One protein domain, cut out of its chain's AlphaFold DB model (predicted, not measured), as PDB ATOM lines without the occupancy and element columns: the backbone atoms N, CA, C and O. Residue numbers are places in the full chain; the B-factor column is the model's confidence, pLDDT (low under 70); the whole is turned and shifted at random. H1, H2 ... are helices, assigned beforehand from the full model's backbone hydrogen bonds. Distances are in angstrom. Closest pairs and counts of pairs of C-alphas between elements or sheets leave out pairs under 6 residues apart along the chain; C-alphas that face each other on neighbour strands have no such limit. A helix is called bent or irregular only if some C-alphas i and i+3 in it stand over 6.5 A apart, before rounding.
ATOM      1  N   ASP A   9     -40.822   2.405 -20.250       93.19
ATOM      2  CA  ASP A   9     -41.330   1.353 -21.137       93.19
ATOM      3  C   ASP A   9     -42.809   1.566 -21.489       93.19
ATOM      4  O   ASP A   9     -43.217   1.405 -22.640       93.19
ATOM      5  N   MET A  10     -43.614   2.036 -20.529       94.12
ATOM      6  CA  MET A  10     -44.998   2.435 -20.796       94.12
ATOM      7  C   MET A  10     -45.074   3.627 -21.756       94.12
ATOM      8  O   MET A  10     -45.954   3.667 -22.619       94.12
ATOM      9  N   THR A  11     -44.160   4.590 -21.621       95.56
ATOM     10  CA  THR A  11     -44.081   5.767 -22.500       95.56
ATOM     11  C   THR A  11     -43.692   5.360 -23.924       95.56
ATOM     12  O   THR A  11     -44.334   5.792 -24.878       95.56
ATOM     13  N   VAL A  12     -42.721   4.453 -24.080       96.56
ATOM     14  CA  VAL A  12     -42.321   3.890 -25.382       96.56
ATOM     15  C   VAL A  12     -43.461   3.085 -26.011       96.56
ATOM     16  O   VAL A  12     -43.782   3.281 -27.182       96.56
ATOM     17  N   ALA A  13     -44.146   2.228 -25.247       96.00
ATOM     18  CA  ALA A  13     -45.291   1.462 -25.746       96.00
ATOM     19  C   ALA A  13     -46.467   2.361 -26.166       96.00
ATOM     20  O   ALA A  13     -47.199   2.055 -27.112       96.00
ATOM     21  N   ARG A  14     -46.672   3.486 -25.473       96.00
ATOM     22  CA  ARG A  14     -47.647   4.514 -25.860       96.00
ATOM     23  C   ARG A  14     -47.239   5.199 -27.165       96.00
ATOM     24  O   ARG A  14     -48.077   5.286 -28.057       96.00
ATOM     25  N   LEU A  15     -45.968   5.578 -27.310       96.75
ATOM     26  CA  LEU A  15     -45.446   6.164 -28.547       96.75
ATOM     27  C   LEU A  15     -45.601   5.212 -29.741       96.75
ATOM     28  O   LEU A  15     -46.117   5.632 -30.772       96.75
ATOM     29  N   LYS A  16     -45.225   3.933 -29.604       96.25
ATOM     30  CA  LYS A  16     -45.368   2.928 -30.677       96.25
ATOM     31  C   LYS A  16     -46.814   2.848 -31.179       96.25
ATOM     32  O   LYS A  16     -47.052   2.917 -32.380       96.25
ATOM     33  N   ARG A  17     -47.789   2.796 -30.261       97.00
ATOM     34  CA  ARG A  17     -49.222   2.817 -30.611       97.00
ATOM     35  C   ARG A  17     -49.635   4.112 -31.313       97.00
ATOM     36  O   ARG A  17     -50.381   4.046 -32.283       97.00
ATOM     37  N   ALA A  18     -49.154   5.260 -30.840       96.75
ATOM     38  CA  ALA A  18     -49.458   6.557 -31.438       96.75
ATOM     39  C   ALA A  18     -48.900   6.680 -32.867       96.75
ATOM     40  O   ALA A  18     -49.606   7.169 -33.744       96.75
ATOM     41  N   ILE A  19     -47.690   6.165 -33.123       95.62
ATOM     42  CA  ILE A  19     -47.097   6.089 -34.469       95.62
ATOM     43  C   ILE A  19     -47.967   5.227 -35.386       95.62
ATOM     44  O   ILE A  19     -48.358   5.691 -36.454       95.62
ATOM     45  N   THR A  20     -48.341   4.014 -34.962       95.75
ATOM     46  CA  THR A  20     -49.218   3.134 -35.757       95.75
ATOM     47  C   THR A  20     -50.585   3.769 -36.033       95.75
ATOM     48  O   THR A  20     -51.130   3.600 -37.118       95.75
ATOM     49  N   ALA A  21     -51.138   4.505 -35.067       95.44
ATOM     50  CA  ALA A  21     -52.419   5.193 -35.209       95.44
ATOM     51  C   ALA A  21     -52.329   6.517 -35.995       95.44
ATOM     52  O   ALA A  21     -53.362   7.075 -36.362       95.44
ATOM     53  N   GLY A  22     -51.123   7.039 -36.235       94.94
ATOM     54  CA  GLY A  22     -50.907   8.354 -36.838       94.94
ATOM     55  C   GLY A  22     -51.326   9.535 -35.949       94.94
ATOM     56  O   GLY A  22     -51.628  10.613 -36.467       94.94
ATOM     57  N   ASP A  23     -51.356   9.356 -34.624       96.19
ATOM     58  CA  ASP A  23     -51.777  10.392 -33.674       96.19
ATOM     59  C   ASP A  23     -50.666  11.427 -33.450       96.19
ATOM     60  O   ASP A  23     -49.827  11.332 -32.550       96.19
ATOM     61  N   ARG A  24     -50.676  12.448 -34.307       95.12
ATOM     62  CA  ARG A  24     -49.704  13.549 -34.304       95.12
ATOM     63  C   ARG A  24     -49.613  14.286 -32.972       95.12
ATOM     64  O   ARG A  24     -48.525  14.736 -32.620       95.12
ATOM     65  N   ILE A  25     -50.735  14.454 -32.275       96.38
ATOM     66  CA  ILE A  25     -50.786  15.226 -31.027       96.38
ATOM     67  C   ILE A  25     -50.126  14.414 -29.921       96.38
ATOM     68  O   ILE A  25     -49.244  14.912 -29.229       96.38
ATOM     69  N   GLU A  26     -50.482  13.138 -29.822       96.38
ATOM     70  CA  GLU A  26     -49.938  12.242 -28.808       96.38
ATOM     71  C   GLU A  26     -48.423  12.032 -28.954       96.38
ATOM     72  O   GLU A  26     -47.688  12.071 -27.961       96.38
ATOM     73  N   ILE A  27     -47.943  11.855 -30.191       96.81
ATOM     74  CA  ILE A  27     -46.505  11.768 -30.494       96.81
ATOM     75  C   ILE A  27     -45.804  13.049 -30.037       96.81
ATOM     76  O   ILE A  27     -44.823  12.992 -29.290       96.81
ATOM     77  N   PHE A  28     -46.325  14.203 -30.467       96.56
ATOM     78  CA  PHE A  28     -45.753  15.501 -30.140       96.56
ATOM     79  C   PHE A  28     -45.685  15.714 -28.627       96.56
ATOM     80  O   PHE A  28     -44.605  15.992 -28.110       96.56
ATOM     81  N   ASP A  29     -46.793  15.538 -27.910       96.94
ATOM     82  CA  ASP A  29     -46.875  15.792 -26.471       96.94
ATOM     83  C   ASP A  29     -45.959  14.863 -25.671       96.94
ATOM     84  O   ASP A  29     -45.292  15.301 -24.729       96.94
ATOM     85  N   THR A  30     -45.887  13.585 -26.049       96.88
ATOM     86  CA  THR A  30     -45.045  12.594 -25.365       96.88
ATOM     87  C   THR A  30     -43.561  12.933 -25.495       96.88
ATOM     88  O   THR A  30     -42.818  12.947 -24.501       96.88
ATOM     89  N   VAL A  31     -43.122  13.250 -26.712       97.06
ATOM     90  CA  VAL A  31     -41.726  13.587 -26.999       97.06
ATOM     91  C   VAL A  31     -41.371  14.965 -26.430       97.06
ATOM     92  O   VAL A  31     -40.317  15.125 -25.809       97.06
ATOM     93  N   ASP A  32     -42.252  15.958 -26.574       96.94
ATOM     94  CA  ASP A  32     -42.047  17.321 -26.076       96.94
ATOM     95  C   ASP A  32     -41.941  17.360 -24.550       96.94
ATOM     96  O   ASP A  32     -41.013  17.964 -24.007       96.94
ATOM     97  N   ARG A  33     -42.831  16.649 -23.850       97.06
ATOM     98  CA  ARG A  33     -42.800  16.545 -22.386       97.06
ATOM     99  C   ARG A  33     -41.495  15.929 -21.898       97.06
ATOM    100  O   ARG A  33     -40.903  16.430 -20.945       97.06
ATOM    101  N   SER A  34     -41.037  14.863 -22.551       97.25
ATOM    102  CA  SER A  34     -39.778  14.196 -22.198       97.25
ATOM    103  C   SER A  34     -38.575  15.098 -22.470       97.25
ATOM    104  O   SER A  34     -37.700  15.222 -21.621       97.25
ATOM    105  N   THR A  35     -38.579  15.817 -23.595       97.56
ATOM    106  CA  THR A  35     -37.544  16.807 -23.937       97.56
ATOM    107  C   THR A  35     -37.489  17.945 -22.917       97.56
ATOM    108  O   THR A  35     -36.408  18.337 -22.485       97.56
ATOM    109  N   THR A  36     -38.645  18.470 -22.503       96.94
ATOM    110  CA  THR A  36     -38.738  19.561 -21.520       96.94
ATOM    111  C   THR A  36     -38.141  19.154 -20.174       96.94
ATOM    112  O   THR A  36     -37.357  19.911 -19.618       96.94
ATOM    113  N   LYS A  37     -38.387  17.923 -19.707       95.69
ATOM    114  CA  LYS A  37     -37.767  17.410 -18.471       95.69
ATOM    115  C   LYS A  37     -36.237  17.404 -18.529       95.69
ATOM    116  O   LYS A  37     -35.595  17.761 -17.544       95.69
ATOM    117  N   VAL A  38     -35.661  17.011 -19.668       96.38
ATOM    118  CA  VAL A  38     -34.201  17.033 -19.864       96.38
ATOM    119  C   VAL A  38     -33.683  18.462 -19.811       96.38
ATOM    120  O   VAL A  38     -32.721  18.724 -19.100       96.38
ATOM    121  N   LEU A  39     -34.336  19.391 -20.515       94.81
ATOM    122  CA  LEU A  39     -33.956  20.807 -20.509       94.81
ATOM    123  C   LEU A  39     -34.002  21.404 -19.100       94.81
ATOM    124  O   LEU A  39     -33.050  22.061 -18.688       94.81
ATOM    125  N   ASP A  40     -35.079  21.158 -18.356       93.19
ATOM    126  CA  ASP A  40     -35.252  21.699 -17.007       93.19
ATOM    127  C   ASP A  40     -34.180  21.166 -16.047       93.19
ATOM    128  O   ASP A  40     -33.627  21.931 -15.254       93.19
ATOM    129  N   SER A  41     -33.839  19.875 -16.141       91.19
ATOM    130  CA  SER A  41     -32.785  19.296 -15.301       91.19
ATOM    131  C   SER A  41     -31.402  19.804 -15.701       91.19
ATOM    132  O   SER A  41     -30.642  20.247 -14.845       91.19
ATOM    133  N   ALA A  42     -31.105  19.843 -16.997       88.75
ATOM    134  CA  ALA A  42     -29.814  20.262 -17.533       88.75
ATOM    135  C   ALA A  42     -29.505  21.760 -17.347       88.75
ATOM    136  O   ALA A  42     -28.345  22.174 -17.395       88.75
ATOM    137  N   LEU A  43     -30.526  22.595 -17.129       88.38
ATOM    138  CA  LEU A  43     -30.364  24.009 -16.781       88.38
ATOM    139  C   LEU A  43     -30.159  24.248 -15.276       88.38
ATOM    140  O   LEU A  43     -29.843  25.372 -14.884       88.38
ATOM    141  N   ASN A  44     -30.306  23.222 -14.434       90.25
ATOM    142  CA  ASN A  44     -30.062  23.330 -13.003       90.25
ATOM    143  C   ASN A  44     -28.551  23.332 -12.711       90.25
ATOM    144  O   ASN A  44     -27.903  22.286 -12.702       90.25
ATOM    145  N   THR A  45     -27.997  24.510 -12.418       86.06
ATOM    146  CA  THR A  45     -26.561  24.704 -12.159       86.06
ATOM    147  C   THR A  45     -26.058  24.071 -10.863       86.06
ATOM    148  O   THR A  45     -24.851  23.915 -10.707       86.06
ATOM    149  N   GLU A  46     -26.943  23.711  -9.929       87.19
ATOM    150  CA  GLU A  46     -26.553  22.962  -8.726       87.19
ATOM    151  C   GLU A  46     -26.293  21.489  -9.060       87.19
ATOM    152  O   GLU A  46     -25.379  20.877  -8.513       87.19
ATOM    153  N   ARG A  47     -27.077  20.923  -9.987       87.38
ATOM    154  CA  ARG A  47     -26.897  19.547 -10.483       87.38
ATOM    155  C   ARG A  47     -25.806  19.441 -11.538       87.38
ATOM    156  O   ARG A  47     -25.094  18.440 -11.590       87.38
ATOM    157  N   HIS A  48     -25.697  20.474 -12.365       90.69
ATOM    158  CA  HIS A  48     -24.769  20.560 -13.484       90.69
ATOM    159  C   HIS A  48     -23.932  21.832 -13.365       90.69
ATOM    160  O   HIS A  48     -24.191  22.821 -14.061       90.69
ATOM    161  N   PRO A  49     -22.947  21.845 -12.453       91.12
ATOM    162  CA  PRO A  49     -22.071  22.990 -12.295       91.12
ATOM    163  C   PRO A  49     -21.286  23.234 -13.587       91.12
ATOM    164  O   PRO A  49     -20.705  22.329 -14.178       91.12
ATOM    165  N   VAL A  50     -21.251  24.494 -14.011       90.50
ATOM    166  CA  VAL A  50     -20.518  24.948 -15.207       90.50
ATOM    167  C   VAL A  50     -19.177  25.585 -14.857       90.50
ATOM    168  O   VAL A  50     -18.476  26.098 -15.725       90.50
ATOM    169  N   TRP A  51     -18.814  25.575 -13.578       90.75
ATOM    170  CA  TRP A  51     -17.586  26.157 -13.061       90.75
ATOM    171  C   TRP A  51     -17.043  25.326 -11.902       90.75
ATOM    172  O   TRP A  51     -17.800  24.804 -11.086       90.75
ATOM    173  N   VAL A  52     -15.718  25.263 -11.823       88.94
ATOM    174  CA  VAL A  52     -14.953  24.688 -10.715       88.94
ATOM    175  C   VAL A  52     -13.787  25.621 -10.396       88.94
ATOM    176  O   VAL A  52     -13.314  26.359 -11.266       88.94
ATOM    177  N   ARG A  53     -13.326  25.619  -9.140       84.81
ATOM    178  CA  ARG A  53     -12.206  26.470  -8.718       84.81
ATOM    179  C   ARG A  53     -10.914  26.005  -9.400       84.81
ATOM    180  O   ARG A  53     -10.644  24.812  -9.470       84.81
ATOM    181  N   ARG A  54     -10.134  26.961  -9.916       70.75
ATOM    182  CA  ARG A  54      -8.977  26.716 -10.800       70.75
ATOM    183  C   ARG A  54      -7.809  25.981 -10.135       70.75
ATOM    184  O   ARG A  54      -6.969  25.447 -10.829       70.75
ATOM    185  N   ASP A  55      -7.725  26.010  -8.815       75.00
ATOM    186  CA  ASP A  55      -6.665  25.381  -8.021       75.00
ATOM    187  C   ASP A  55      -7.013  23.952  -7.575       75.00
ATOM    188  O   ASP A  55      -6.298  23.363  -6.769       75.00
ATOM    189  N   ALA A  56      -8.118  23.400  -8.080       70.19
ATOM    190  CA  ALA A  56      -8.608  22.076  -7.740       70.19
ATOM    191  C   ALA A  56      -8.585  21.163  -8.976       70.19
ATOM    192  O   ALA A  56      -9.631  20.690  -9.426       70.19
ATOM    193  N   ASP A  57      -7.392  20.934  -9.533       65.94
ATOM    194  CA  ASP A  57      -7.195  20.156 -10.766       65.94
ATOM    195  C   ASP A  57      -7.789  18.731 -10.680       65.94
ATOM    196  O   ASP A  57      -8.312  18.219 -11.669       65.94
ATOM    197  N   ASP A  58      -7.855  18.136  -9.484       77.56
ATOM    198  CA  ASP A  58      -8.473  16.818  -9.255       77.56
ATOM    199  C   ASP A  58     -10.019  16.837  -9.234       77.56
ATOM    200  O   ASP A  58     -10.678  15.793  -9.330       77.56
ATOM    201  N   VAL A  59     -10.637  18.017  -9.109       87.94
ATOM    202  CA  VAL A  59     -12.099  18.162  -8.998       87.94
ATOM    203  C   VAL A  59     -12.760  18.181 -10.369       87.94
ATOM    204  O   VAL A  59     -13.835  17.597 -10.524       87.94
ATOM    205  N   LEU A  60     -12.130  18.804 -11.371       89.50
ATOM    206  CA  LEU A  60     -12.711  18.923 -12.711       89.50
ATOM    207  C   LEU A  60     -13.080  17.555 -13.312       89.50
ATOM    208  O   LEU A  60     -14.234  17.421 -13.725       89.50
ATOM    209  N   PRO A  61     -12.198  16.532 -13.342       90.12
ATOM    210  CA  PRO A  61     -12.558  15.245 -13.933       90.12
ATOM    211  C   PRO A  61     -13.711  14.552 -13.213       90.12
ATOM    212  O   PRO A  61     -14.588  13.986 -13.864       90.12
ATOM    213  N   THR A  62     -13.752  14.648 -11.884       89.62
ATOM    214  CA  THR A  62     -14.838  14.086 -11.070       89.62
ATOM    215  C   THR A  62     -16.169  14.767 -11.391       89.62
ATOM    216  O   THR A  62     -17.150  14.092 -11.702       89.62
ATOM    217  N   VAL A  63     -16.200  16.104 -11.383       91.69
ATOM    218  CA  VAL A  63     -17.405  16.887 -11.703       91.69
ATOM    219  C   VAL A  63     -17.867  16.616 -13.131       91.69
ATOM    220  O   VAL A  63     -19.048  16.363 -13.352       91.69
ATOM    221  N   PHE A  64     -16.940  16.599 -14.090       92.25
ATOM    222  CA  PHE A  64     -17.236  16.296 -15.486       92.25
ATOM    223  C   PHE A  64     -17.842  14.896 -15.640       92.25
ATOM    224  O   PHE A  64     -18.896  14.750 -16.257       92.25
ATOM    225  N   GLY A  65     -17.224  13.873 -15.041       91.50
ATOM    226  CA  GLY A  65     -17.713  12.493 -15.084       91.50
ATOM    227  C   GLY A  65     -19.095  12.331 -14.443       91.50
ATOM    228  O   GLY A  65     -19.953  11.631 -14.988       91.50
ATOM    229  N   THR A  66     -19.353  13.012 -13.323       92.31
ATOM    230  CA  THR A  66     -20.679  13.046 -12.688       92.31
ATOM    231  C   THR A  66     -21.713  13.740 -13.575       92.31
ATOM    232  O   THR A  66     -22.781  13.173 -13.804       92.31
ATOM    233  N   SER A  67     -21.409  14.922 -14.119       93.19
ATOM    234  CA  SER A  67     -22.318  15.642 -15.019       93.19
ATOM    235  C   SER A  67     -22.630  14.839 -16.280       93.19
ATOM    236  O   SER A  67     -23.792  14.755 -16.664       93.19
ATOM    237  N   LEU A  68     -21.634  14.179 -16.881       93.69
ATOM    238  CA  LEU A  68     -21.823  13.313 -18.047       93.69
ATOM    239  C   LEU A  68     -22.838  12.192 -17.756       93.69
ATOM    240  O   LEU A  68     -23.811  12.028 -18.494       93.69
ATOM    241  N   LYS A  69     -22.650  11.466 -16.645       93.62
ATOM    242  CA  LYS A  69     -23.554  10.387 -16.206       93.62
ATOM    243  C   LYS A  69     -24.963  10.905 -15.925       93.62
ATOM    244  O   LYS A  69     -25.935  10.273 -16.334       93.62
ATOM    245  N   ASN A  70     -25.077  12.062 -15.274       95.00
ATOM    246  CA  ASN A  70     -26.366  12.684 -14.982       95.00
ATOM    247  C   ASN A  70     -27.089  13.095 -16.267       95.00
ATOM    248  O   ASN A  70     -28.247  12.726 -16.442       95.00
ATOM    249  N   TYR A  71     -26.410  13.772 -17.200       96.00
ATOM    250  CA  TYR A  71     -26.993  14.125 -18.498       96.00
ATOM    251  C   TYR A  71     -27.494  12.895 -19.245       96.00
ATOM    252  O   TYR A  71     -28.596  12.914 -19.798       96.00
ATOM    253  N   ARG A  72     -26.716  11.807 -19.238       96.25
ATOM    254  CA  ARG A  72     -27.129  10.560 -19.874       96.25
ATOM    255  C   ARG A  72     -28.359   9.948 -19.204       96.25
ATOM    256  O   ARG A  72     -29.296   9.564 -19.905       96.25
ATOM    257  N   ALA A  73     -28.368   9.850 -17.877       96.19
ATOM    258  CA  ALA A  73     -29.492   9.293 -17.125       96.19
ATOM    259  C   ALA A  73     -30.774  10.118 -17.324       96.19
ATOM    260  O   ALA A  73     -31.849   9.565 -17.547       96.19
ATOM    261  N   GLU A  74     -30.656  11.443 -17.315       96.06
ATOM    262  CA  GLU A  74     -31.773  12.366 -17.525       96.06
ATOM    263  C   GLU A  74     -32.329  12.279 -18.951       96.06
ATOM    264  O   GLU A  74     -33.545  12.324 -19.140       96.06
ATOM    265  N   ALA A  75     -31.463  12.092 -19.952       97.50
ATOM    266  CA  ALA A  75     -31.863  11.934 -21.347       97.50
ATOM    267  C   ALA A  75     -32.482  10.558 -21.670       97.50
ATOM    268  O   ALA A  75     -33.059  10.399 -22.744       97.50
ATOM    269  N   ASP A  76     -32.419   9.567 -20.774       97.69
ATOM    270  CA  ASP A  76     -32.723   8.167 -21.110       97.69
ATOM    271  C   ASP A  76     -34.081   7.967 -21.787       97.69
ATOM    272  O   ASP A  76     -34.170   7.348 -22.849       97.69
ATOM    273  N   THR A  77     -35.139   8.554 -21.225       98.00
ATOM    274  CA  THR A  77     -36.487   8.405 -21.788       98.00
ATOM    275  C   THR A  77     -36.598   9.053 -23.166       98.00
ATOM    276  O   THR A  77     -37.151   8.439 -24.073       98.00
ATOM    277  N   VAL A  78     -36.063  10.267 -23.362       98.12
ATOM    278  CA  VAL A  78     -36.165  10.934 -24.671       98.12
ATOM    279  C   VAL A  78     -35.345  10.207 -25.735       98.12
ATOM    280  O   VAL A  78     -35.802  10.121 -26.869       98.12
ATOM    281  N   LEU A  79     -34.203   9.608 -25.381       98.56
ATOM    282  CA  LEU A  79     -33.402   8.821 -26.323       98.56
ATOM    283  C   LEU A  79     -34.161   7.579 -26.810       98.56
ATOM    284  O   LEU A  79     -34.213   7.353 -28.011       98.56
ATOM    285  N   HIS A  80     -34.832   6.830 -25.928       98.56
ATOM    286  CA  HIS A  80     -35.643   5.675 -26.349       98.56
ATOM    287  C   HIS A  80     -36.810   6.083 -27.263       98.56
ATOM    288  O   HIS A  80     -37.124   5.390 -28.234       98.56
ATOM    289  N   LEU A  81     -37.449   7.224 -26.974       98.38
ATOM    290  CA  LEU A  81     -38.522   7.765 -27.812       98.38
ATOM    291  C   LEU A  81     -38.000   8.188 -29.188       98.38
ATOM    292  O   LEU A  81     -38.624   7.869 -30.198       98.38
ATOM    293  N   LEU A  82     -36.850   8.865 -29.233       98.44
ATOM    294  CA  LEU A  82     -36.204   9.286 -30.476       98.44
ATOM    295  C   LEU A  82     -35.733   8.097 -31.312       98.44
ATOM    296  O   LEU A  82     -35.976   8.088 -32.513       98.44
ATOM    297  N   ALA A  83     -35.125   7.087 -30.686       98.38
ATOM    298  CA  ALA A  83     -34.719   5.855 -31.352       98.38
ATOM    299  C   ALA A  83     -35.933   5.172 -32.003       98.38
ATOM    300  O   ALA A  83     -35.942   4.905 -33.202       98.38
ATOM    301  N   THR A  84     -36.996   4.972 -31.215       98.12
ATOM    302  CA  THR A  84     -38.241   4.329 -31.659       98.12
ATOM    303  C   THR A  84     -38.892   5.108 -32.801       98.12
ATOM    304  O   THR A  84     -39.305   4.515 -33.795       98.12
ATOM    305  N   GLY A  85     -38.998   6.433 -32.659       97.19
ATOM    306  CA  GLY A  85     -39.620   7.304 -33.653       97.19
ATOM    307  C   GLY A  85     -38.841   7.348 -34.963       97.19
ATOM    308  O   GLY A  85     -39.417   7.111 -36.020       97.19
ATOM    309  N   ALA A  86     -37.530   7.581 -34.897       97.00
ATOM    310  CA  ALA A  86     -36.676   7.651 -36.078       97.00
ATOM    311  C   ALA A  86     -36.646   6.326 -36.856       97.00
ATOM    312  O   ALA A  86     -36.663   6.349 -38.087       97.00
ATOM    313  N   PHE A  87     -36.659   5.188 -36.153       97.62
ATOM    314  CA  PHE A  87     -36.629   3.870 -36.783       97.62
ATOM    315  C   PHE A  87     -37.976   3.454 -37.398       97.62
ATOM    316  O   PHE A  87     -38.007   2.956 -38.518       97.62
ATOM    317  N   HIS A  88     -39.098   3.646 -36.689       96.00
ATOM    318  CA  HIS A  88     -40.402   3.120 -37.125       96.00
ATOM    319  C   HIS A  88     -41.256   4.087 -37.961       96.00
ATOM    320  O   HIS A  88     -42.239   3.650 -38.560       96.00
ATOM    321  N   ASP A  89     -40.947   5.384 -37.985       92.31
ATOM    322  CA  ASP A  89     -41.706   6.351 -38.783       92.31
ATOM    323  C   ASP A  89     -41.426   6.212 -40.290       92.31
ATOM    324  O   ASP A  89     -40.290   6.046 -40.728       92.31
ATOM    325  N   SER A  90     -42.472   6.360 -41.100       85.56
ATOM    326  CA  SER A  90     -42.434   6.346 -42.566       85.56
ATOM    327  C   SER A  90     -42.185   7.739 -43.169       85.56
ATOM    328  O   SER A  90     -42.756   8.083 -44.202       85.56
ATOM    329  N   ALA A  91     -41.360   8.559 -42.509       88.06
ATOM    330  CA  ALA A  91     -41.096   9.971 -42.834       88.06
ATOM    331  C   ALA A  91     -42.277  10.939 -42.666       88.06
ATOM    332  O   ALA A  91     -42.196  12.115 -43.027       88.06
ATOM    333  N   SER A  92     -43.377  10.490 -42.063       88.88
ATOM    334  CA  SER A  92     -44.560  11.333 -41.856       88.88
ATOM    335  C   SER A  92     -44.381  12.333 -40.713       88.88
ATOM    336  O   SER A  92     -45.107  13.336 -40.647       88.88
ATOM    337  N   PHE A  93     -43.436  12.070 -39.809       91.44
ATOM    338  CA  PHE A  93     -43.245  12.805 -38.564       91.44
ATOM    339  C   PHE A  93     -41.804  13.292 -38.363       91.44
ATOM    340  O   PHE A  93     -41.462  13.667 -37.247       91.44
ATOM    341  N   ASP A  94     -40.985  13.398 -39.414       92.50
ATOM    342  CA  ASP A  94     -39.565  13.793 -39.311       92.50
ATOM    343  C   ASP A  94     -39.329  15.036 -38.458       92.50
ATOM    344  O   ASP A  94     -38.518  15.038 -37.530       92.50
ATOM    345  N   ARG A  95     -40.136  16.080 -38.667       91.88
ATOM    346  CA  ARG A  95     -40.055  17.314 -37.870       91.88
ATOM    347  C   ARG A  95     -40.257  17.089 -36.367       91.88
ATOM    348  O   ARG A  95     -39.739  17.869 -35.571       91.88
ATOM    349  N   MET A  96     -41.000  16.060 -35.966       93.88
ATOM    350  CA  MET A  96     -41.212  15.700 -34.561       93.88
ATOM    351  C   MET A  96     -39.972  15.064 -33.931       93.88
ATOM    352  O   MET A  96     -39.762  15.263 -32.738       93.88
ATOM    353  N   TRP A  97     -39.132  14.377 -34.707       95.12
ATOM    354  CA  TRP A  97     -37.868  13.790 -34.237       95.12
ATOM    355  C   TRP A  97     -36.726  14.811 -34.254       95.12
ATOM    356  O   TRP A  97     -35.900  14.843 -33.341       95.12
ATOM    357  N   LEU A  98     -36.729  15.719 -35.235       94.31
ATOM    358  CA  LEU A  98     -35.735  16.793 -35.353       94.31
ATOM    359  C   LEU A  98     -35.924  17.905 -34.309       94.31
ATOM    360  O   LEU A  98     -34.959  18.494 -33.813       94.31
ATOM    361  N   ARG A  99     -37.171  18.214 -33.938       94.56
ATOM    362  CA  ARG A  99     -37.480  19.308 -33.003       94.56
ATOM    363  C   ARG A  99     -36.865  19.118 -31.604       94.56
ATOM    364  O   ARG A  99     -36.300  20.091 -31.104       94.56
ATOM    365  N   PRO A 100     -36.924  17.940 -30.958       95.31
ATOM    366  CA  PRO A 100     -36.238  17.665 -29.696       95.31
ATOM    367  C   PRO A 100     -34.741  17.915 -29.763       95.31
ATOM    368  O   PRO A 100     -34.212  18.636 -28.919       95.31
ATOM    369  N   VAL A 101     -34.082  17.399 -30.804       94.56
ATOM    370  CA  VAL A 101     -32.655  17.625 -31.050       94.56
ATOM    371  C   VAL A 101     -32.381  19.122 -31.129       94.56
ATOM    372  O   VAL A 101     -31.491  19.627 -30.447       94.56
ATOM    373  N   SER A 102     -33.211  19.861 -31.872       92.25
ATOM    374  CA  SER A 102     -33.073  21.312 -31.981       92.25
ATOM    375  C   SER A 102     -33.243  22.040 -30.652       92.25
ATOM    376  O   SER A 102     -32.480  22.953 -30.335       92.25
ATOM    377  N   ARG A 103     -34.216  21.632 -29.836       93.56
ATOM    378  CA  ARG A 103     -34.447  22.216 -28.510       93.56
ATOM    379  C   ARG A 103     -33.289  21.933 -27.554       93.56
ATOM    380  O   ARG A 103     -32.811  22.871 -26.919       93.56
ATOM    381  N   LEU A 104     -32.817  20.687 -27.488       94.12
ATOM    382  CA  LEU A 104     -31.656  20.292 -26.682       94.12
ATOM    383  C   LEU A 104     -30.405  21.042 -27.136       94.12
ATOM    384  O   LEU A 104     -29.668  21.585 -26.316       94.12
ATOM    385  N   PHE A 105     -30.207  21.166 -28.447       89.31
ATOM    386  CA  PHE A 105     -29.093  21.927 -28.983       89.31
ATOM    387  C   PHE A 105     -29.167  23.399 -28.592       89.31
ATOM    388  O   PHE A 105     -28.137  23.959 -28.247       89.31
ATOM    389  N   LYS A 106     -30.347  24.034 -28.598       87.75
ATOM    390  CA  LYS A 106     -30.560  25.447 -28.210       87.75
ATOM    391  C   LYS A 106     -30.458  25.714 -26.704       87.75
ATOM    392  O   LYS A 106     -30.525  26.872 -26.298       87.75
ATOM    393  N   MET A 107     -30.290  24.685 -25.878       86.25
ATOM    394  CA  MET A 107     -30.285  24.817 -24.419       86.25
ATOM    395  C   MET A 107     -29.179  25.741 -23.895       86.25
ATOM    396  O   MET A 107     -29.413  26.543 -22.988       86.25
ATOM    397  N   ARG A 108     -27.974  25.660 -24.470       81.69
ATOM    398  CA  ARG A 108     -26.867  26.556 -24.117       81.69
ATOM    399  C   ARG A 108     -27.149  27.968 -24.643       81.69
ATOM    400  O   ARG A 108     -26.972  28.229 -25.832       81.69
ATOM    401  N   LYS A 109     -27.595  28.872 -23.773       71.50
ATOM    402  CA  LYS A 109     -27.678  30.316 -24.064       71.50
ATOM    403  C   LYS A 109     -26.272  30.943 -24.070       71.50
ATOM    404  O   LYS A 109     -25.281  30.227 -24.167       71.50
ATOM    405  N   ALA A 110     -26.181  32.272 -23.986       70.75
ATOM    406  CA  ALA A 110     -24.914  32.934 -23.699       70.75
ATOM    407  C   ALA A 110     -24.287  32.326 -22.426       70.75
ATOM    408  O   ALA A 110     -25.024  32.085 -21.459       70.75
ATOM    409  N   PRO A 111     -22.974  32.033 -22.429       71.94
ATOM    410  CA  PRO A 111     -22.314  31.481 -21.259       71.94
ATOM    411  C   PRO A 111     -22.406  32.476 -20.091       71.94
ATOM    412  O   PRO A 111     -22.487  33.689 -20.319       71.94
ATOM    413  N   PRO A 112     -22.412  31.998 -18.837       78.88
ATOM    414  CA  PRO A 112     -22.340  32.894 -17.690       78.88
ATOM    415  C   PRO A 112     -20.996  33.640 -17.679       78.88
ATOM    416  O   PRO A 112     -20.049  33.246 -18.351       78.88
ATOM    417  N   ASN A 113     -20.879  34.695 -16.872       83.94
ATOM    418  CA  ASN A 113     -19.642  35.488 -16.789       83.94
ATOM    419  C   ASN A 113     -18.419  34.672 -16.327       83.94
ATOM    420  O   ASN A 113     -17.285  35.068 -16.578       83.94
ATOM    421  N   VAL A 114     -18.645  33.557 -15.625       86.69
ATOM    422  CA  VAL A 114     -17.603  32.689 -15.080       86.69
ATOM    423  C   VAL A 114     -17.992  31.236 -15.347       86.69
ATOM    424  O   VAL A 114     -19.026  30.775 -14.869       86.69
ATOM    425  N   TYR A 115     -17.171  30.525 -16.119       90.19
ATOM    426  CA  TYR A 115     -17.366  29.114 -16.454       90.19
ATOM    427  C   TYR A 115     -16.037  28.419 -16.753       90.19
ATOM    428  O   TYR A 115     -15.016  29.066 -16.988       90.19
ATOM    429  N   HIS A 116     -16.067  27.090 -16.742       90.38
ATOM    430  CA  HIS A 116     -15.021  26.232 -17.278       90.38
ATOM    431  C   HIS A 116     -15.451  25.723 -18.659       90.38
ATOM    432  O   HIS A 116     -16.535  25.157 -18.793       90.38
ATOM    433  N   ASP A 117     -14.610  25.896 -19.683       88.81
ATOM    434  CA  ASP A 117     -14.974  25.623 -21.083       88.81
ATOM    435  C   ASP A 117     -15.458  24.180 -21.308       88.81
ATOM    436  O   ASP A 117     -16.526  23.978 -21.881       88.81
ATOM    437  N   ALA A 118     -14.752  23.183 -20.756       90.00
ATOM    438  CA  ALA A 118     -15.157  21.777 -20.859       90.00
ATOM    439  C   ALA A 118     -16.551  21.495 -20.260       90.00
ATOM    440  O   ALA A 118     -17.345  20.784 -20.870       90.00
ATOM    441  N   LEU A 119     -16.886  22.074 -19.099       91.62
ATOM    442  CA  LEU A 119     -18.195  21.865 -18.461       91.62
ATOM    443  C   LEU A 119     -19.307  22.595 -19.220       91.62
ATOM    444  O   LEU A 119     -20.415  22.082 -19.353       91.62
ATOM    445  N   GLU A 120     -19.007  23.776 -19.756       90.19
ATOM    446  CA  GLU A 120     -19.950  24.540 -20.569       90.19
ATOM    447  C   GLU A 120     -20.235  23.854 -21.918       90.19
ATOM    448  O   GLU A 120     -21.389  23.802 -22.349       90.19
ATOM    449  N   LYS A 121     -19.219  23.267 -22.563       91.00
ATOM    450  CA  LYS A 121     -19.372  22.412 -23.754       91.00
ATOM    451  C   LYS A 121     -20.175  21.149 -23.452       91.00
ATOM    452  O   LYS A 121     -21.081  20.818 -24.217       91.00
ATOM    453  N   LEU A 122     -19.922  20.506 -22.309       93.06
ATOM    454  CA  LEU A 122     -20.612  19.287 -21.871       93.06
ATOM    455  C   LEU A 122     -22.135  19.456 -21.762       93.06
ATOM    456  O   LEU A 122     -22.874  18.489 -21.908       93.06
ATOM    457  N   ARG A 123     -22.648  20.678 -21.597       92.62
ATOM    458  CA  ARG A 123     -24.099  20.945 -21.638       92.62
ATOM    459  C   ARG A 123     -24.743  20.560 -22.969       92.62
ATOM    460  O   ARG A 123     -25.948  20.354 -23.021       92.62
ATOM    461  N   HIS A 124     -23.977  20.457 -24.054       92.88
ATOM    462  CA  HIS A 124     -24.478  19.939 -25.327       92.88
ATOM    463  C   HIS A 124     -24.589  18.414 -25.369       92.88
ATOM    464  O   HIS A 124     -25.128  17.885 -26.339       92.88
ATOM    465  N   TYR A 125     -24.140  17.698 -24.338       96.19
ATOM    466  CA  TYR A 125     -24.116  16.240 -24.339       96.19
ATOM    467  C   TYR A 125     -25.487  15.586 -24.567       96.19
ATOM    468  O   TYR A 125     -25.569  14.701 -25.416       96.19
ATOM    469  N   PRO A 126     -26.603  16.049 -23.963       97.31
ATOM    470  CA  PRO A 126     -27.926  15.524 -24.310       97.31
ATOM    471  C   PRO A 126     -28.283  15.690 -25.796       97.31
ATOM    472  O   PRO A 126     -28.923  14.816 -26.377       97.31
ATOM    473  N   ALA A 127     -27.864  16.792 -26.426       95.94
ATOM    474  CA  ALA A 127     -28.089  17.024 -27.852       95.94
ATOM    475  C   ALA A 127     -27.195  16.127 -28.722       95.94
ATOM    476  O   ALA A 127     -27.666  15.609 -29.729       95.94
ATOM    477  N   LEU A 128     -25.939  15.908 -28.311       96.50
ATOM    478  CA  LEU A 128     -25.026  14.959 -28.949       96.50
ATOM    479  C   LEU A 128     -25.602  13.542 -28.940       96.50
ATOM    480  O   LEU A 128     -25.698  12.913 -29.990       96.50
ATOM    481  N   LEU A 129     -26.043  13.076 -27.767       98.06
ATOM    482  CA  LEU A 129     -26.691  11.775 -27.610       98.06
ATOM    483  C   LEU A 129     -27.927  11.669 -28.503       98.06
ATOM    484  O   LEU A 129     -28.081  10.683 -29.210       98.06
ATOM    485  N   ALA A 130     -28.772  12.702 -28.532       98.06
ATOM    486  CA  ALA A 130     -29.963  12.715 -29.373       98.06
ATOM    487  C   ALA A 130     -29.627  12.636 -30.875       98.06
ATOM    488  O   ALA A 130     -30.283  11.886 -31.595       98.06
ATOM    489  N   VAL A 131     -28.595  13.350 -31.347       97.62
ATOM    490  CA  VAL A 131     -28.129  13.257 -32.744       97.62
ATOM    491  C   VAL A 131     -27.611  11.859 -33.062       97.62
ATOM    492  O   VAL A 131     -28.009  11.296 -34.076       97.62
ATOM    493  N   PHE A 132     -26.774  11.276 -32.202       98.19
ATOM    494  CA  PHE A 132     -26.271   9.915 -32.401       98.19
ATOM    495  C   PHE A 132     -27.403   8.887 -32.392       98.19
ATOM    496  O   PHE A 132     -27.464   8.033 -33.270       98.19
ATOM    497  N   THR A 133     -28.341   8.985 -31.449       98.69
ATOM    498  CA  THR A 133     -29.476   8.064 -31.365       98.69
ATOM    499  C   THR A 133     -30.371   8.142 -32.601       98.69
ATOM    500  O   THR A 133     -30.679   7.104 -33.182       98.69
ATOM    501  N   VAL A 134     -30.762   9.346 -33.039       98.38
ATOM    502  CA  VAL A 134     -31.581   9.517 -34.255       98.38
ATOM    503  C   VAL A 134     -30.796   9.104 -35.499       98.38
ATOM    504  O   VAL A 134     -31.343   8.423 -36.357       98.38
ATOM    505  N   GLY A 135     -29.520   9.481 -35.595       98.00
ATOM    506  CA  GLY A 135     -28.668   9.183 -36.742       98.00
ATOM    507  C   GLY A 135     -28.420   7.689 -36.934       98.00
ATOM    508  O   GLY A 135     -28.579   7.185 -38.044       98.00
ATOM    509  N   VAL A 136     -28.102   6.960 -35.861       98.69
ATOM    510  CA  VAL A 136     -27.915   5.500 -35.911       98.69
ATOM    511  C   VAL A 136     -29.242   4.788 -36.180       98.69
ATOM    512  O   VAL A 136     -29.282   3.905 -37.032       98.69
ATOM    513  N   ALA A 137     -30.344   5.207 -35.546       98.56
ATOM    514  CA  ALA A 137     -31.675   4.672 -35.855       98.56
ATOM    515  C   ALA A 137     -32.067   4.898 -37.326       98.56
ATOM    516  O   ALA A 137     -32.617   4.001 -37.961       98.56
ATOM    517  N   ALA A 138     -31.760   6.072 -37.883       97.75
ATOM    518  CA  ALA A 138     -32.015   6.389 -39.284       97.75
ATOM    519  C   ALA A 138     -31.172   5.522 -40.226       97.75
ATOM    520  O   ALA A 138     -31.700   5.031 -41.218       97.75
ATOM    521  N   VAL A 139     -29.896   5.277 -39.903       98.31
ATOM    522  CA  VAL A 139     -29.044   4.345 -40.658       98.31
ATOM    523  C   VAL A 139     -29.622   2.929 -40.633       98.31
ATOM    524  O   VAL A 139     -29.763   2.322 -41.692       98.31
ATOM    525  N   LEU A 140     -30.012   2.427 -39.457       98.31
ATOM    526  CA  LEU A 140     -30.632   1.104 -39.309       98.31
ATOM    527  C   LEU A 140     -31.943   0.984 -40.104       98.31
ATOM    528  O   LEU A 140     -32.238  -0.072 -40.653       98.31
ATOM    529  N   ALA A 141     -32.713   2.070 -40.202       97.62
ATOM    530  CA  ALA A 141     -33.953   2.118 -40.975       97.62
ATOM    531  C   ALA A 141     -33.751   2.434 -42.473       97.62
ATOM    532  O   ALA A 141     -34.730   2.476 -43.218       97.62
ATOM    533  N   GLY A 142     -32.518   2.692 -42.930       96.75
ATOM    534  CA  GLY A 142     -32.227   3.095 -44.313       96.75
ATOM    535  C   GLY A 142     -32.756   4.486 -44.693       96.75
ATOM    536  O   GLY A 142     -33.040   4.738 -45.860       96.75
ATOM    537  N   ARG A 143     -32.918   5.384 -43.716       96.19
ATOM    538  CA  ARG A 143     -33.566   6.703 -43.845       96.19
ATOM    539  C   ARG A 143     -32.554   7.844 -43.843       96.19
ATOM    540  O   ARG A 143     -32.593   8.731 -42.986       96.19
ATOM    541  N   GLU A 144     -31.601   7.828 -44.763       95.88
ATOM    542  CA  GLU A 144     -30.505   8.806 -44.728       95.88
ATOM    543  C   GLU A 144     -30.945  10.230 -45.114       95.88
ATOM    544  O   GLU A 144     -30.255  11.189 -44.775       95.88
ATOM    545  N   GLU A 145     -32.122  10.423 -45.715       95.62
ATOM    546  CA  GLU A 145     -32.731  11.752 -45.878       95.62
ATOM    547  C   GLU A 145     -32.953  12.433 -44.518       95.62
ATOM    548  O   GLU A 145     -32.684  13.627 -44.365       95.62
ATOM    549  N   LEU A 146     -33.405  11.672 -43.512       95.50
ATOM    550  CA  LEU A 146     -33.585  12.178 -42.149       95.50
ATOM    551  C   LEU A 146     -32.236  12.566 -41.537       95.50
ATOM    552  O   LEU A 146     -32.149  13.565 -40.825       95.50
ATOM    553  N   LEU A 147     -31.173  11.816 -41.847       94.94
ATOM    554  CA  LEU A 147     -29.815  12.145 -41.423       94.94
ATOM    555  C   LEU A 147     -29.328  13.463 -42.048       94.94
ATOM    556  O   LEU A 147     -28.744  14.282 -41.337       94.94
ATOM    557  N   ALA A 148     -29.594  13.703 -43.338       94.25
ATOM    558  CA  ALA A 148     -29.274  14.982 -43.980       94.25
ATOM    559  C   ALA A 148     -29.962  16.146 -43.254       94.25
ATOM    560  O   ALA A 148     -29.292  17.097 -42.847       94.25
ATOM    561  N   GLN A 149     -31.274  16.038 -43.023       93.94
ATOM    562  CA  GLN A 149     -32.046  17.068 -42.323       93.94
ATOM    563  C   GLN A 149     -31.522  17.286 -40.900       93.94
ATOM    564  O   GLN A 149     -31.239  18.415 -40.510       93.94
ATOM    565  N   LEU A 150     -31.299  16.208 -40.142       94.50
ATOM    566  CA  LEU A 150     -30.770  16.253 -38.776       94.50
ATOM    567  C   LEU A 150     -29.456  17.027 -38.667       94.50
ATOM    568  O   LEU A 150     -29.242  17.757 -37.700       94.50
ATOM    569  N   MET A 151     -28.570  16.836 -39.639       92.69
ATOM    570  CA  MET A 151     -27.191  17.304 -39.570       92.69
ATOM    571  C   MET A 151     -26.985  18.678 -40.203       92.69
ATOM    572  O   MET A 151     -26.049  19.381 -39.813       92.69
ATOM    573  N   ILE A 152     -27.828  19.056 -41.166       88.12
ATOM    574  CA  ILE A 152     -27.652  20.254 -41.997       88.12
ATOM    575  C   ILE A 152     -28.670  21.333 -41.660       88.12
ATOM    576  O   ILE A 152     -28.305  22.510 -41.720       88.12
ATOM    577  N   ASP A 153     -29.903  20.968 -41.283       83.38
ATOM    578  CA  ASP A 153     -30.915  21.977 -40.995       83.38
ATOM    579  C   ASP A 153     -30.426  22.893 -39.869       83.38
ATOM    580  O   ASP A 153     -29.893  22.432 -38.854       83.38
ATOM    581  N   PRO A 154     -30.572  24.214 -40.038       62.25
ATOM    582  CA  PRO A 154     -29.997  25.167 -39.116       62.25
ATOM    583  C   PRO A 154     -30.679  25.082 -37.756       62.25
ATOM    584  O   PRO A 154     -31.892  25.262 -37.612       62.25
ATOM    585  N   ILE A 155     -29.871  24.849 -36.724       65.75
ATOM    586  CA  ILE A 155     -30.392  24.558 -35.391       65.75
ATOM    587  C   ILE A 155     -30.367  25.790 -34.477       65.75
ATOM    588  O   ILE A 155     -31.050  25.794 -33.463       65.75
ATOM    589  N   ARG A 156     -29.672  26.887 -34.801       58.50
ATOM    590  CA  ARG A 156     -29.659  28.120 -33.978       58.50
ATOM    591  C   ARG A 156     -29.512  29.373 -34.824       58.50
ATOM    592  O   ARG A 156     -28.569  29.389 -35.590       58.50
ATOM    593  N   PRO A 157     -30.279  30.453 -34.601       55.22
ATOM    594  CA  PRO A 157     -29.891  31.782 -35.079       55.22
ATOM    595  C   PRO A 157     -28.481  32.135 -34.575       55.22
ATOM    596  O   PRO A 157     -28.153  31.826 -33.426       55.22
ATOM    597  N   ASN A 158     -27.649  32.740 -35.422       55.69
ATOM    598  CA  ASN A 158     -26.269  33.079 -35.080       55.69
ATOM    599  C   ASN A 158     -26.228  34.140 -33.955       55.69
ATOM    600  O   ASN A 158     -26.747  35.240 -34.143       55.69
ATOM    601  N   PRO A 159     -25.611  33.859 -32.789       48.88
ATOM    602  CA  PRO A 159     -25.518  34.832 -31.700       48.88
ATOM    603  C   PRO A 159     -24.577  36.012 -32.002       48.88
ATOM    604  O   PRO A 159     -24.613  36.998 -31.271       48.88
ATOM    605  N   LEU A 160     -23.739  35.921 -33.044       55.47
ATOM    606  CA  LEU A 160     -22.764  36.946 -33.435       55.47
ATOM    607  C   LEU A 160     -23.279  37.918 -34.521       55.47
ATOM    608  O   LEU A 160     -22.562  38.854 -34.867       55.47
ATOM    609  N   GLY A 161     -24.515  37.750 -35.020       54.53
ATOM    610  CA  GLY A 161     -25.174  38.666 -35.968       54.53
ATOM    611  C   GLY A 161     -25.815  37.978 -37.183       54.53
ATOM    612  O   GLY A 161     -25.535  36.819 -37.470       54.53
ATOM    613  N   ASP A 162     -26.659  38.713 -37.918       56.66
ATOM    614  CA  ASP A 162     -27.497  38.198 -39.024       56.66
ATOM    615  C   ASP A 162     -26.728  37.765 -40.292       56.66
ATOM    616  O   ASP A 162     -27.323  37.176 -41.194       56.66
ATOM    617  N   ASN A 163     -25.422  38.046 -40.390       60.41
ATOM    618  CA  ASN A 163     -24.674  37.867 -41.641       60.41
ATOM    619  C   ASN A 163     -23.974  36.509 -41.801       60.41
ATOM    620  O   ASN A 163     -23.723  36.130 -42.946       60.41
ATOM    621  N   ASP A 164     -23.679  35.765 -40.723       59.56
ATOM    622  CA  ASP A 164     -23.164  34.394 -40.884       59.56
ATOM    623  C   ASP A 164     -24.293  33.375 -40.762       59.56
ATOM    624  O   ASP A 164     -25.142  33.494 -39.865       59.56
ATOM    625  N   PRO A 165     -24.301  32.348 -41.629       60.94
ATOM    626  CA  PRO A 165     -25.318  31.328 -41.570       60.94
ATOM    627  C   PRO A 165     -25.284  30.620 -40.208       60.94
ATOM    628  O   PRO A 165     -24.209  30.318 -39.679       60.94
ATOM    629  N   PRO A 166     -26.463  30.338 -39.636       66.94
ATOM    630  CA  PRO A 166     -26.590  29.561 -38.412       66.94
ATOM    631  C   PRO A 166     -25.827  28.231 -38.527       66.94
ATOM    632  O   PRO A 166     -26.028  27.506 -39.504       66.94
ATOM    633  N   PRO A 167     -24.962  27.875 -37.560       74.62
ATOM    634  CA  PRO A 167     -24.164  26.671 -37.693       74.62
ATOM    635  C   PRO A 167     -25.038  25.423 -37.499       74.62
ATOM    636  O   PRO A 167     -25.984  25.409 -36.701       74.62
ATOM    637  N   SER A 168     -24.730  24.372 -38.257       85.81
ATOM    638  CA  SER A 168     -25.489  23.123 -38.268       85.81
ATOM    639  C   SER A 168     -25.044  22.159 -37.157       85.81
ATOM    640  O   SER A 168     -23.974  22.334 -36.557       85.81
ATOM    641  N   ALA A 169     -25.842  21.116 -36.886       87.62
ATOM    642  CA  ALA A 169     -25.444  20.041 -35.967       87.62
ATOM    643  C   ALA A 169     -24.110  19.419 -36.380       87.62
ATOM    644  O   ALA A 169     -23.260  19.210 -35.520       87.62
ATOM    645  N   ALA A 170     -23.908  19.186 -37.681       90.31
ATOM    646  CA  ALA A 170     -22.692  18.566 -38.197       90.31
ATOM    647  C   ALA A 170     -21.415  19.296 -37.766       90.31
ATOM    648  O   ALA A 170     -20.391  18.663 -37.539       90.31
ATOM    649  N   VAL A 171     -21.475  20.621 -37.622       87.38
ATOM    650  CA  VAL A 171     -20.317  21.423 -37.219       87.38
ATOM    651  C   VAL A 171     -20.225  21.564 -35.700       87.38
ATOM    652  O   VAL A 171     -19.132  21.533 -35.155       87.38
ATOM    653  N   CYS A 172     -21.351  21.734 -35.002       87.12
ATOM    654  CA  CYS A 172     -21.337  22.113 -33.583       87.12
ATOM    655  C   CYS A 172     -21.456  20.957 -32.590       87.12
ATOM    656  O   CYS A 172     -21.239  21.164 -31.398       87.12
ATOM    657  N   LEU A 173     -21.889  19.781 -33.043       90.81
ATOM    658  CA  LEU A 173     -22.110  18.615 -32.191       90.81
ATOM    659  C   LEU A 173     -21.057  17.532 -32.423       90.81
ATOM    660  O   LEU A 173     -21.336  16.359 -32.226       90.81
ATOM    661  N   SER A 174     -19.843  17.894 -32.837       90.50
ATOM    662  CA  SER A 174     -18.775  16.907 -32.958       90.50
ATOM    663  C   SER A 174     -18.412  16.328 -31.583       90.50
ATOM    664  O   SER A 174     -18.228  17.102 -30.636       90.50
ATOM    665  N   PRO A 175     -18.257  14.995 -31.436       92.19
ATOM    666  CA  PRO A 175     -17.830  14.392 -30.175       92.19
ATOM    667  C   PRO A 175     -16.548  15.010 -29.619       92.19
ATOM    668  O   PRO A 175     -16.467  15.239 -28.417       92.19
ATOM    669  N   VAL A 176     -15.578  15.338 -30.481       87.62
ATOM    670  CA  VAL A 176     -14.297  15.936 -30.066       87.62
ATOM    671  C   VAL A 176     -14.435  17.367 -29.540       87.62
ATOM    672  O   VAL A 176     -13.613  17.795 -28.739       87.62
ATOM    673  N   ASP A 177     -15.476  18.096 -29.950       86.81
ATOM    674  CA  ASP A 177     -15.717  19.470 -29.494       86.81
ATOM    675  C   ASP A 177     -16.475  19.514 -28.164       86.81
ATOM    676  O   ASP A 177     -16.358  20.482 -27.409       86.81
ATOM    677  N   ILE A 178     -17.278  18.484 -27.883       89.94
ATOM    678  CA  ILE A 178     -18.115  18.394 -26.678       89.94
ATOM    679  C   ILE A 178     -17.395  17.653 -25.558       89.94
ATOM    680  O   ILE A 178     -17.513  18.034 -24.392       89.94
ATOM    681  N   LEU A 179     -16.682  16.582 -25.902       90.12
ATOM    682  CA  LEU A 179     -16.020  15.711 -24.948       90.12
ATOM    683  C   LEU A 179     -14.512  15.956 -24.962       90.12
ATOM    684  O   LEU A 179     -13.797  15.569 -25.887       90.12
ATOM    685  N   GLU A 180     -14.036  16.572 -23.884       80.88
ATOM    686  CA  GLU A 180     -12.623  16.870 -23.682       80.88
ATOM    687  C   GLU A 180     -11.830  15.575 -23.442       80.88
ATOM    688  O   GLU A 180     -12.000  14.905 -22.420       80.88
ATOM    689  N   GLU A 181     -10.943  15.227 -24.376       73.56
ATOM    690  CA  GLU A 181     -10.212  13.950 -24.375       73.56
ATOM    691  C   GLU A 181      -9.412  13.729 -23.091       73.56
ATOM    692  O   GLU A 181      -9.489  12.667 -22.475       73.56
ATOM    693  N   ALA A 182      -8.685  14.760 -22.654       62.19
ATOM    694  CA  ALA A 182      -7.859  14.704 -21.454       62.19
ATOM    695  C   ALA A 182      -8.691  14.433 -20.192       62.19
ATOM    696  O   ALA A 182      -8.222  13.773 -19.266       62.19
ATOM    697  N   VAL A 183      -9.940  14.906 -20.168       71.12
ATOM    698  CA  VAL A 183     -10.854  14.689 -19.046       71.12
ATOM    699  C   VAL A 183     -11.455  13.286 -19.102       71.12
ATOM    700  O   VAL A 183     -11.540  12.629 -18.067       71.12
ATOM    701  N   LEU A 184     -11.800  12.789 -20.295       72.94
ATOM    702  CA  LEU A 184     -12.273  11.411 -20.475       72.94
ATOM    703  C   LEU A 184     -11.215  10.369 -20.100       72.94
ATOM    704  O   LEU A 184     -11.538   9.342 -19.505       72.94
ATOM    705  N   ALA A 185      -9.956  10.632 -20.449       67.62
ATOM    706  CA  ALA A 185      -8.836   9.741 -20.171       67.62
ATOM    707  C   ALA A 185      -8.449   9.707 -18.680       67.62
ATOM    708  O   ALA A 185      -7.702   8.824 -18.251       67.62
ATOM    709  N   HIS A 186      -8.944  10.652 -17.877       71.50
ATOM    710  CA  HIS A 186      -8.591  10.754 -16.469       71.50
ATOM    711  C   HIS A 186      -9.332   9.698 -15.623       71.50
ATOM    712  O   HIS A 186     -10.565   9.664 -15.630       71.50
ATOM    713  N   PRO A 187      -8.640   8.880 -14.800       72.12
ATOM    714  CA  PRO A 187      -9.281   7.826 -14.005       72.12
ATOM    715  C   PRO A 187     -10.408   8.326 -13.095       72.12
ATOM    716  O   PRO A 187     -11.423   7.650 -12.939       72.12
ATOM    717  N   ALA A 188     -10.256   9.528 -12.527       72.44
ATOM    718  CA  ALA A 188     -11.260  10.122 -11.639       72.44
ATOM    719  C   ALA A 188     -12.577  10.496 -12.344       72.44
ATOM    720  O   ALA A 188     -13.593  10.649 -11.673       72.44
ATOM    721  N   ALA A 189     -12.603  10.582 -13.681       68.00
ATOM    722  CA  ALA A 189     -13.861  10.726 -14.411       68.00
ATOM    723  C   ALA A 189     -14.719   9.444 -14.324       68.00
ATOM    724  O   ALA A 189     -15.944   9.491 -14.461       68.00
ATOM    725  N   GLY A 190     -14.094   8.286 -14.052       66.44
ATOM    726  CA  GLY A 190     -14.779   6.999 -13.926       66.44
ATOM    727  C   GLY A 190     -15.521   6.607 -15.203       66.44
ATOM    728  O   GLY A 190     -16.651   6.112 -15.116       66.44
ATOM    729  N   LEU A 191     -14.916   6.912 -16.355       66.12
ATOM    730  CA  LEU A 191     -15.451   6.702 -17.698       66.12
ATOM    731  C   LEU A 191     -14.725   5.560 -18.403       66.12
ATOM    732  O   LEU A 191     -13.582   5.221 -18.086       66.12
ATOM    733  N   GLN A 192     -15.415   4.952 -19.361       59.88
ATOM    734  CA  GLN A 192     -14.858   3.895 -20.191       59.88
ATOM    735  C   GLN A 192     -14.262   4.569 -21.427       59.88
ATOM    736  O   GLN A 192     -14.972   4.903 -22.359       59.88
ATOM    737  N   GLY A 193     -12.964   4.868 -21.389       55.81
ATOM    738  CA  GLY A 193     -12.275   5.608 -22.455       55.81
ATOM    739  C   GLY A 193     -10.885   5.058 -22.759       55.81
ATOM    740  O   GLY A 193      -9.962   5.823 -23.020       55.81
ATOM    741  N   LYS A 194     -10.689   3.738 -22.654       55.84
ATOM    742  CA  LYS A 194      -9.402   3.113 -22.989       55.84
ATOM    743  C   LYS A 194      -9.383   2.750 -24.472       55.84
ATOM    744  O   LYS A 194      -9.950   1.734 -24.849       55.84
ATOM    745  N   GLY A 195      -8.713   3.550 -25.297       67.69
ATOM    746  CA  GLY A 195      -8.540   3.242 -26.718       67.69
ATOM    747  C   GLY A 195      -8.375   4.482 -27.585       67.69
ATOM    748  O   GLY A 195      -8.325   5.603 -27.085       67.69
ATOM    749  N   TRP A 196      -8.274   4.276 -28.895       71.56
ATOM    750  CA  TRP A 196      -8.282   5.367 -29.868       71.56
ATOM    751  C   TRP A 196      -9.727   5.883 -30.013       71.56
ATOM    752  O   TRP A 196     -10.651   5.082 -30.094       71.56
ATOM    753  N   PHE A 197      -9.942   7.201 -30.063       85.25
ATOM    754  CA  PHE A 197     -11.277   7.833 -30.147       85.25
ATOM    755  C   PHE A 197     -12.202   7.610 -28.923       85.25
ATOM    756  O   PHE A 197     -13.347   7.174 -29.087       85.25
ATOM    757  N   PRO A 198     -11.769   7.947 -27.692       88.75
ATOM    758  CA  PRO A 198     -12.565   7.735 -26.476       88.75
ATOM    759  C   PRO A 198     -13.915   8.472 -26.482       88.75
ATOM    760  O   PRO A 198     -14.876   7.995 -25.883       88.75
ATOM    761  N   GLN A 199     -14.025   9.606 -27.183       90.50
ATOM    762  CA  GLN A 199     -15.274  10.362 -27.316       90.50
ATOM    763  C   GLN A 199     -16.344   9.566 -28.074       90.50
ATOM    764  O   GLN A 199     -17.487   9.494 -27.630       90.50
ATOM    765  N   SER A 200     -15.971   8.960 -29.207       92.44
ATOM    766  CA  SER A 200     -16.862   8.109 -30.009       92.44
ATOM    767  C   SER A 200     -17.312   6.900 -29.192       92.44
ATOM    768  O   SER A 200     -18.513   6.649 -29.081       92.44
ATOM    769  N   HIS A 201     -16.371   6.239 -28.515       92.25
ATOM    770  CA  HIS A 201     -16.667   5.089 -27.668       92.25
ATOM    771  C   HIS A 201     -17.640   5.403 -26.529       92.25
ATOM    772  O   HIS A 201     -18.599   4.661 -26.295       92.25
ATOM    773  N   GLN A 202     -17.436   6.533 -25.848       93.62
ATOM    774  CA  GLN A 202     -18.319   6.972 -24.772       93.62
ATOM    775  C   GLN A 202     -19.747   7.207 -25.283       93.62
ATOM    776  O   GLN A 202     -20.705   6.720 -24.682       93.62
ATOM    777  N   VAL A 203     -19.901   7.904 -26.413       95.62
ATOM    778  CA  VAL A 203     -21.225   8.179 -26.988       95.62
ATOM    779  C   VAL A 203     -21.906   6.887 -27.439       95.62
ATOM    780  O   VAL A 203     -23.068   6.678 -27.094       95.62
ATOM    781  N   ARG A 204     -21.196   6.000 -28.153       95.88
ATOM    782  CA  ARG A 204     -21.709   4.689 -28.602       95.88
ATOM    783  C   ARG A 204     -22.195   3.842 -27.427       95.88
ATOM    784  O   ARG A 204     -23.303   3.312 -27.475       95.88
ATOM    785  N   THR A 205     -21.400   3.769 -26.362       95.12
ATOM    786  CA  THR A 205     -21.763   3.068 -25.122       95.12
ATOM    787  C   THR A 205     -23.055   3.624 -24.535       95.12
ATOM    788  O   THR A 205     -23.976   2.875 -24.211       95.12
ATOM    789  N   ASP A 206     -23.164   4.948 -24.461       96.69
ATOM    790  CA  ASP A 206     -24.321   5.603 -23.871       96.69
ATOM    791  C   ASP A 206     -25.597   5.433 -24.714       96.69
ATOM    792  O   ASP A 206     -26.680   5.251 -24.151       96.69
ATOM    793  N   ILE A 207     -25.510   5.440 -26.046       98.12
ATOM    794  CA  ILE A 207     -26.690   5.259 -26.910       98.12
ATOM    795  C   ILE A 207     -27.082   3.792 -27.132       98.12
ATOM    796  O   ILE A 207     -28.161   3.545 -27.672       98.12
ATOM    797  N   ARG A 208     -26.258   2.824 -26.706       97.75
ATOM    798  CA  ARG A 208     -26.500   1.395 -26.958       97.75
ATOM    799  C   ARG A 208     -27.844   0.920 -26.418       97.75
ATOM    800  O   ARG A 208     -28.578   0.255 -27.143       97.75
ATOM    801  N   GLU A 209     -28.150   1.253 -25.166       97.69
ATOM    802  CA  GLU A 209     -29.368   0.785 -24.493       97.69
ATOM    803  C   GLU A 209     -30.658   1.334 -25.146       97.69
ATOM    804  O   GLU A 209     -31.509   0.523 -25.498       97.69
ATOM    805  N   PRO A 210     -30.786   2.644 -25.456       98.12
ATOM    806  CA  PRO A 210     -31.915   3.183 -26.220       98.12
ATOM    807  C   PRO A 210     -32.190   2.504 -27.562       98.12
ATOM    808  O   PRO A 210     -33.325   2.519 -28.033       98.12
ATOM    809  N   LEU A 211     -31.153   1.948 -28.190       98.56
ATOM    810  CA  LEU A 211     -31.228   1.290 -29.493       98.56
ATOM    811  C   LEU A 211     -31.338  -0.238 -29.392       98.56
ATOM    812  O   LEU A 211     -31.549  -0.889 -30.410       98.56
ATOM    813  N   ARG A 212     -31.231  -0.827 -28.195       97.88
ATOM    814  CA  ARG A 212     -31.213  -2.287 -28.002       97.88
ATOM    815  C   ARG A 212     -32.522  -2.976 -28.343       97.88
ATOM    816  O   ARG A 212     -32.496  -4.069 -28.894       97.88
ATOM    817  N   ASP A 213     -33.643  -2.310 -28.101       94.12
ATOM    818  CA  ASP A 213     -34.964  -2.816 -28.488       94.12
ATOM    819  C   ASP A 213     -35.213  -2.766 -30.005       94.12
ATOM    820  O   ASP A 213     -36.169  -3.373 -30.488       94.12
ATOM    821  N   ILE A 214     -34.408  -1.995 -30.743       96.81
ATOM    822  CA  ILE A 214     -34.519  -1.818 -32.197       96.81
ATOM    823  C   ILE A 214     -33.562  -2.767 -32.911       96.81
ATOM    824  O   ILE A 214     -33.987  -3.497 -33.799       96.81
ATOM    825  N   GLU A 215     -32.297  -2.759 -32.494       98.12
ATOM    826  CA  GLU A 215     -31.252  -3.639 -33.002       98.12
ATOM    827  C   GLU A 215     -30.543  -4.330 -31.820       98.12
ATOM    828  O   GLU A 215     -29.728  -3.710 -31.107       98.12
ATOM    829  N   PRO A 216     -30.893  -5.599 -31.537       97.81
ATOM    830  CA  PRO A 216     -30.264  -6.369 -30.476       97.81
ATOM    831  C   PRO A 216     -28.872  -6.885 -30.858       97.81
ATOM    832  O   PRO A 216     -28.091  -7.152 -29.945       97.81
ATOM    833  N   ASP A 217     -28.543  -7.007 -32.148       98.38
ATOM    834  CA  ASP A 217     -27.230  -7.469 -32.599       98.38
ATOM    835  C   ASP A 217     -26.178  -6.361 -32.417       98.38
ATOM    836  O   ASP A 217     -26.282  -5.259 -32.962       98.38
ATOM    837  N   ASP A 218     -25.163  -6.646 -31.598       97.56
ATOM    838  CA  ASP A 218     -24.108  -5.683 -31.295       97.56
ATOM    839  C   ASP A 218     -23.222  -5.400 -32.520       97.56
ATOM    840  O   ASP A 218     -22.796  -4.259 -32.683       97.56
ATOM    841  N   ASP A 219     -22.995  -6.368 -33.412       97.31
ATOM    842  CA  ASP A 219     -22.172  -6.166 -34.608       97.31
ATOM    843  C   ASP A 219     -22.895  -5.247 -35.601       97.31
ATOM    844  O   ASP A 219     -22.318  -4.262 -36.073       97.31
ATOM    845  N   VAL A 220     -24.193  -5.478 -35.834       98.19
ATOM    846  CA  VAL A 220     -25.024  -4.608 -36.692       98.19
ATOM    847  C   VAL A 220     -25.112  -3.194 -36.112       98.19
ATOM    848  O   VAL A 220     -24.986  -2.204 -36.841       98.19
TER     849      VAL A 220
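This is residues 9 to 220 of the 312 residues of an uncharacterized protein of Catenulispora sp. 13_1_20CM_3_70_7 (UniProt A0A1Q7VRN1). Five helices or arms, H1, H2, H3b, H4 and H6, form an up-and-down bundle, each running against the one before it in the chain, while H7 packs on H6 and H11 crosses H6 and H3b. The long helix H3 bends, and its arm H3a begins at the other end of the domain, where the short H5 and H10 pack on it, and runs from there toward H3b. The printed part has 212 residues with eleven named helices, H1 to H11 in chain order, and no named strand; its class is all helix. It is compact, with a radius of gyration of the C-alphas of 17.2 A and spans of 57 by 44 by 29 A.

H1, residues 9 to 21, begins at C-alpha 9 at (-41.330, 1.353, -21.137) and is 18.3 A long. H2, residues 24 to 42, measures 26.9 A. H3, residues 59 to 88, was assigned as one helix by its hydrogen bonds but is bent: C-alphas 74 and 77 are 7.5 A apart. Its arms are H3a, residues 59 to 74, 22.2 A, and H3b, residues 77 to 88, 16.7 A. Next come H4, residues 94 to 105, H5, residues 117 to 122, H6, residues 125 to 140, 22.3 A, and H7, residues 144 to 152. H8, residues 169 to 172, H9, residues 175 to 178, and H10, residues 181 to 184, are short. H11, residues 198 to 212, 21.2 A, is irregular, with C-alphas 206 and 209 7.0 A apart, and ends at C-alpha 212 at (-31.213, -2.287, -28.002).

H3b touches H6, closest at the C-alphas of Phe 87 and Ala 137, 5.1 A, a shallow tilt of 23 degrees, the same way. H1 touches H3b at Val 12 and Leu 81, C-alphas 5.9 A apart. H2 touches H4, the closest C-alphas being Thr 35 and Pro 100, 6.0 A. H6 and H7 form a hairpin, with Gly 135 and Leu 147 closest, C-alphas 5.7 A apart. H11 touches H6 at a steep tilt of 61 degrees, closest at C-alphas 133 and 207, 6.0 A. H3a touches H5 and H10, H8 touches H7, and H9 touches H5 and H11. H1 and H11 are apart. Every O i to N i+4 pair is within hydrogen-bond range in H1, H2, H3a, H3b, H5, H6 and H7, against 6 of 8 in H4 and 9 of 11 in H11; H8, H9 and H10 are too short for one.

The C-alphas farthest apart, of Ala 21 and Asp 55, are 56.9 A apart. The printed part has no cut. The links H2 to H3, H4 to H5, H7 to H8 and H10 to H11 are long. Mean pLDDT of the printed part is 88.6; 23 residues are under 70, among them 154 to 166 and 189 to 195.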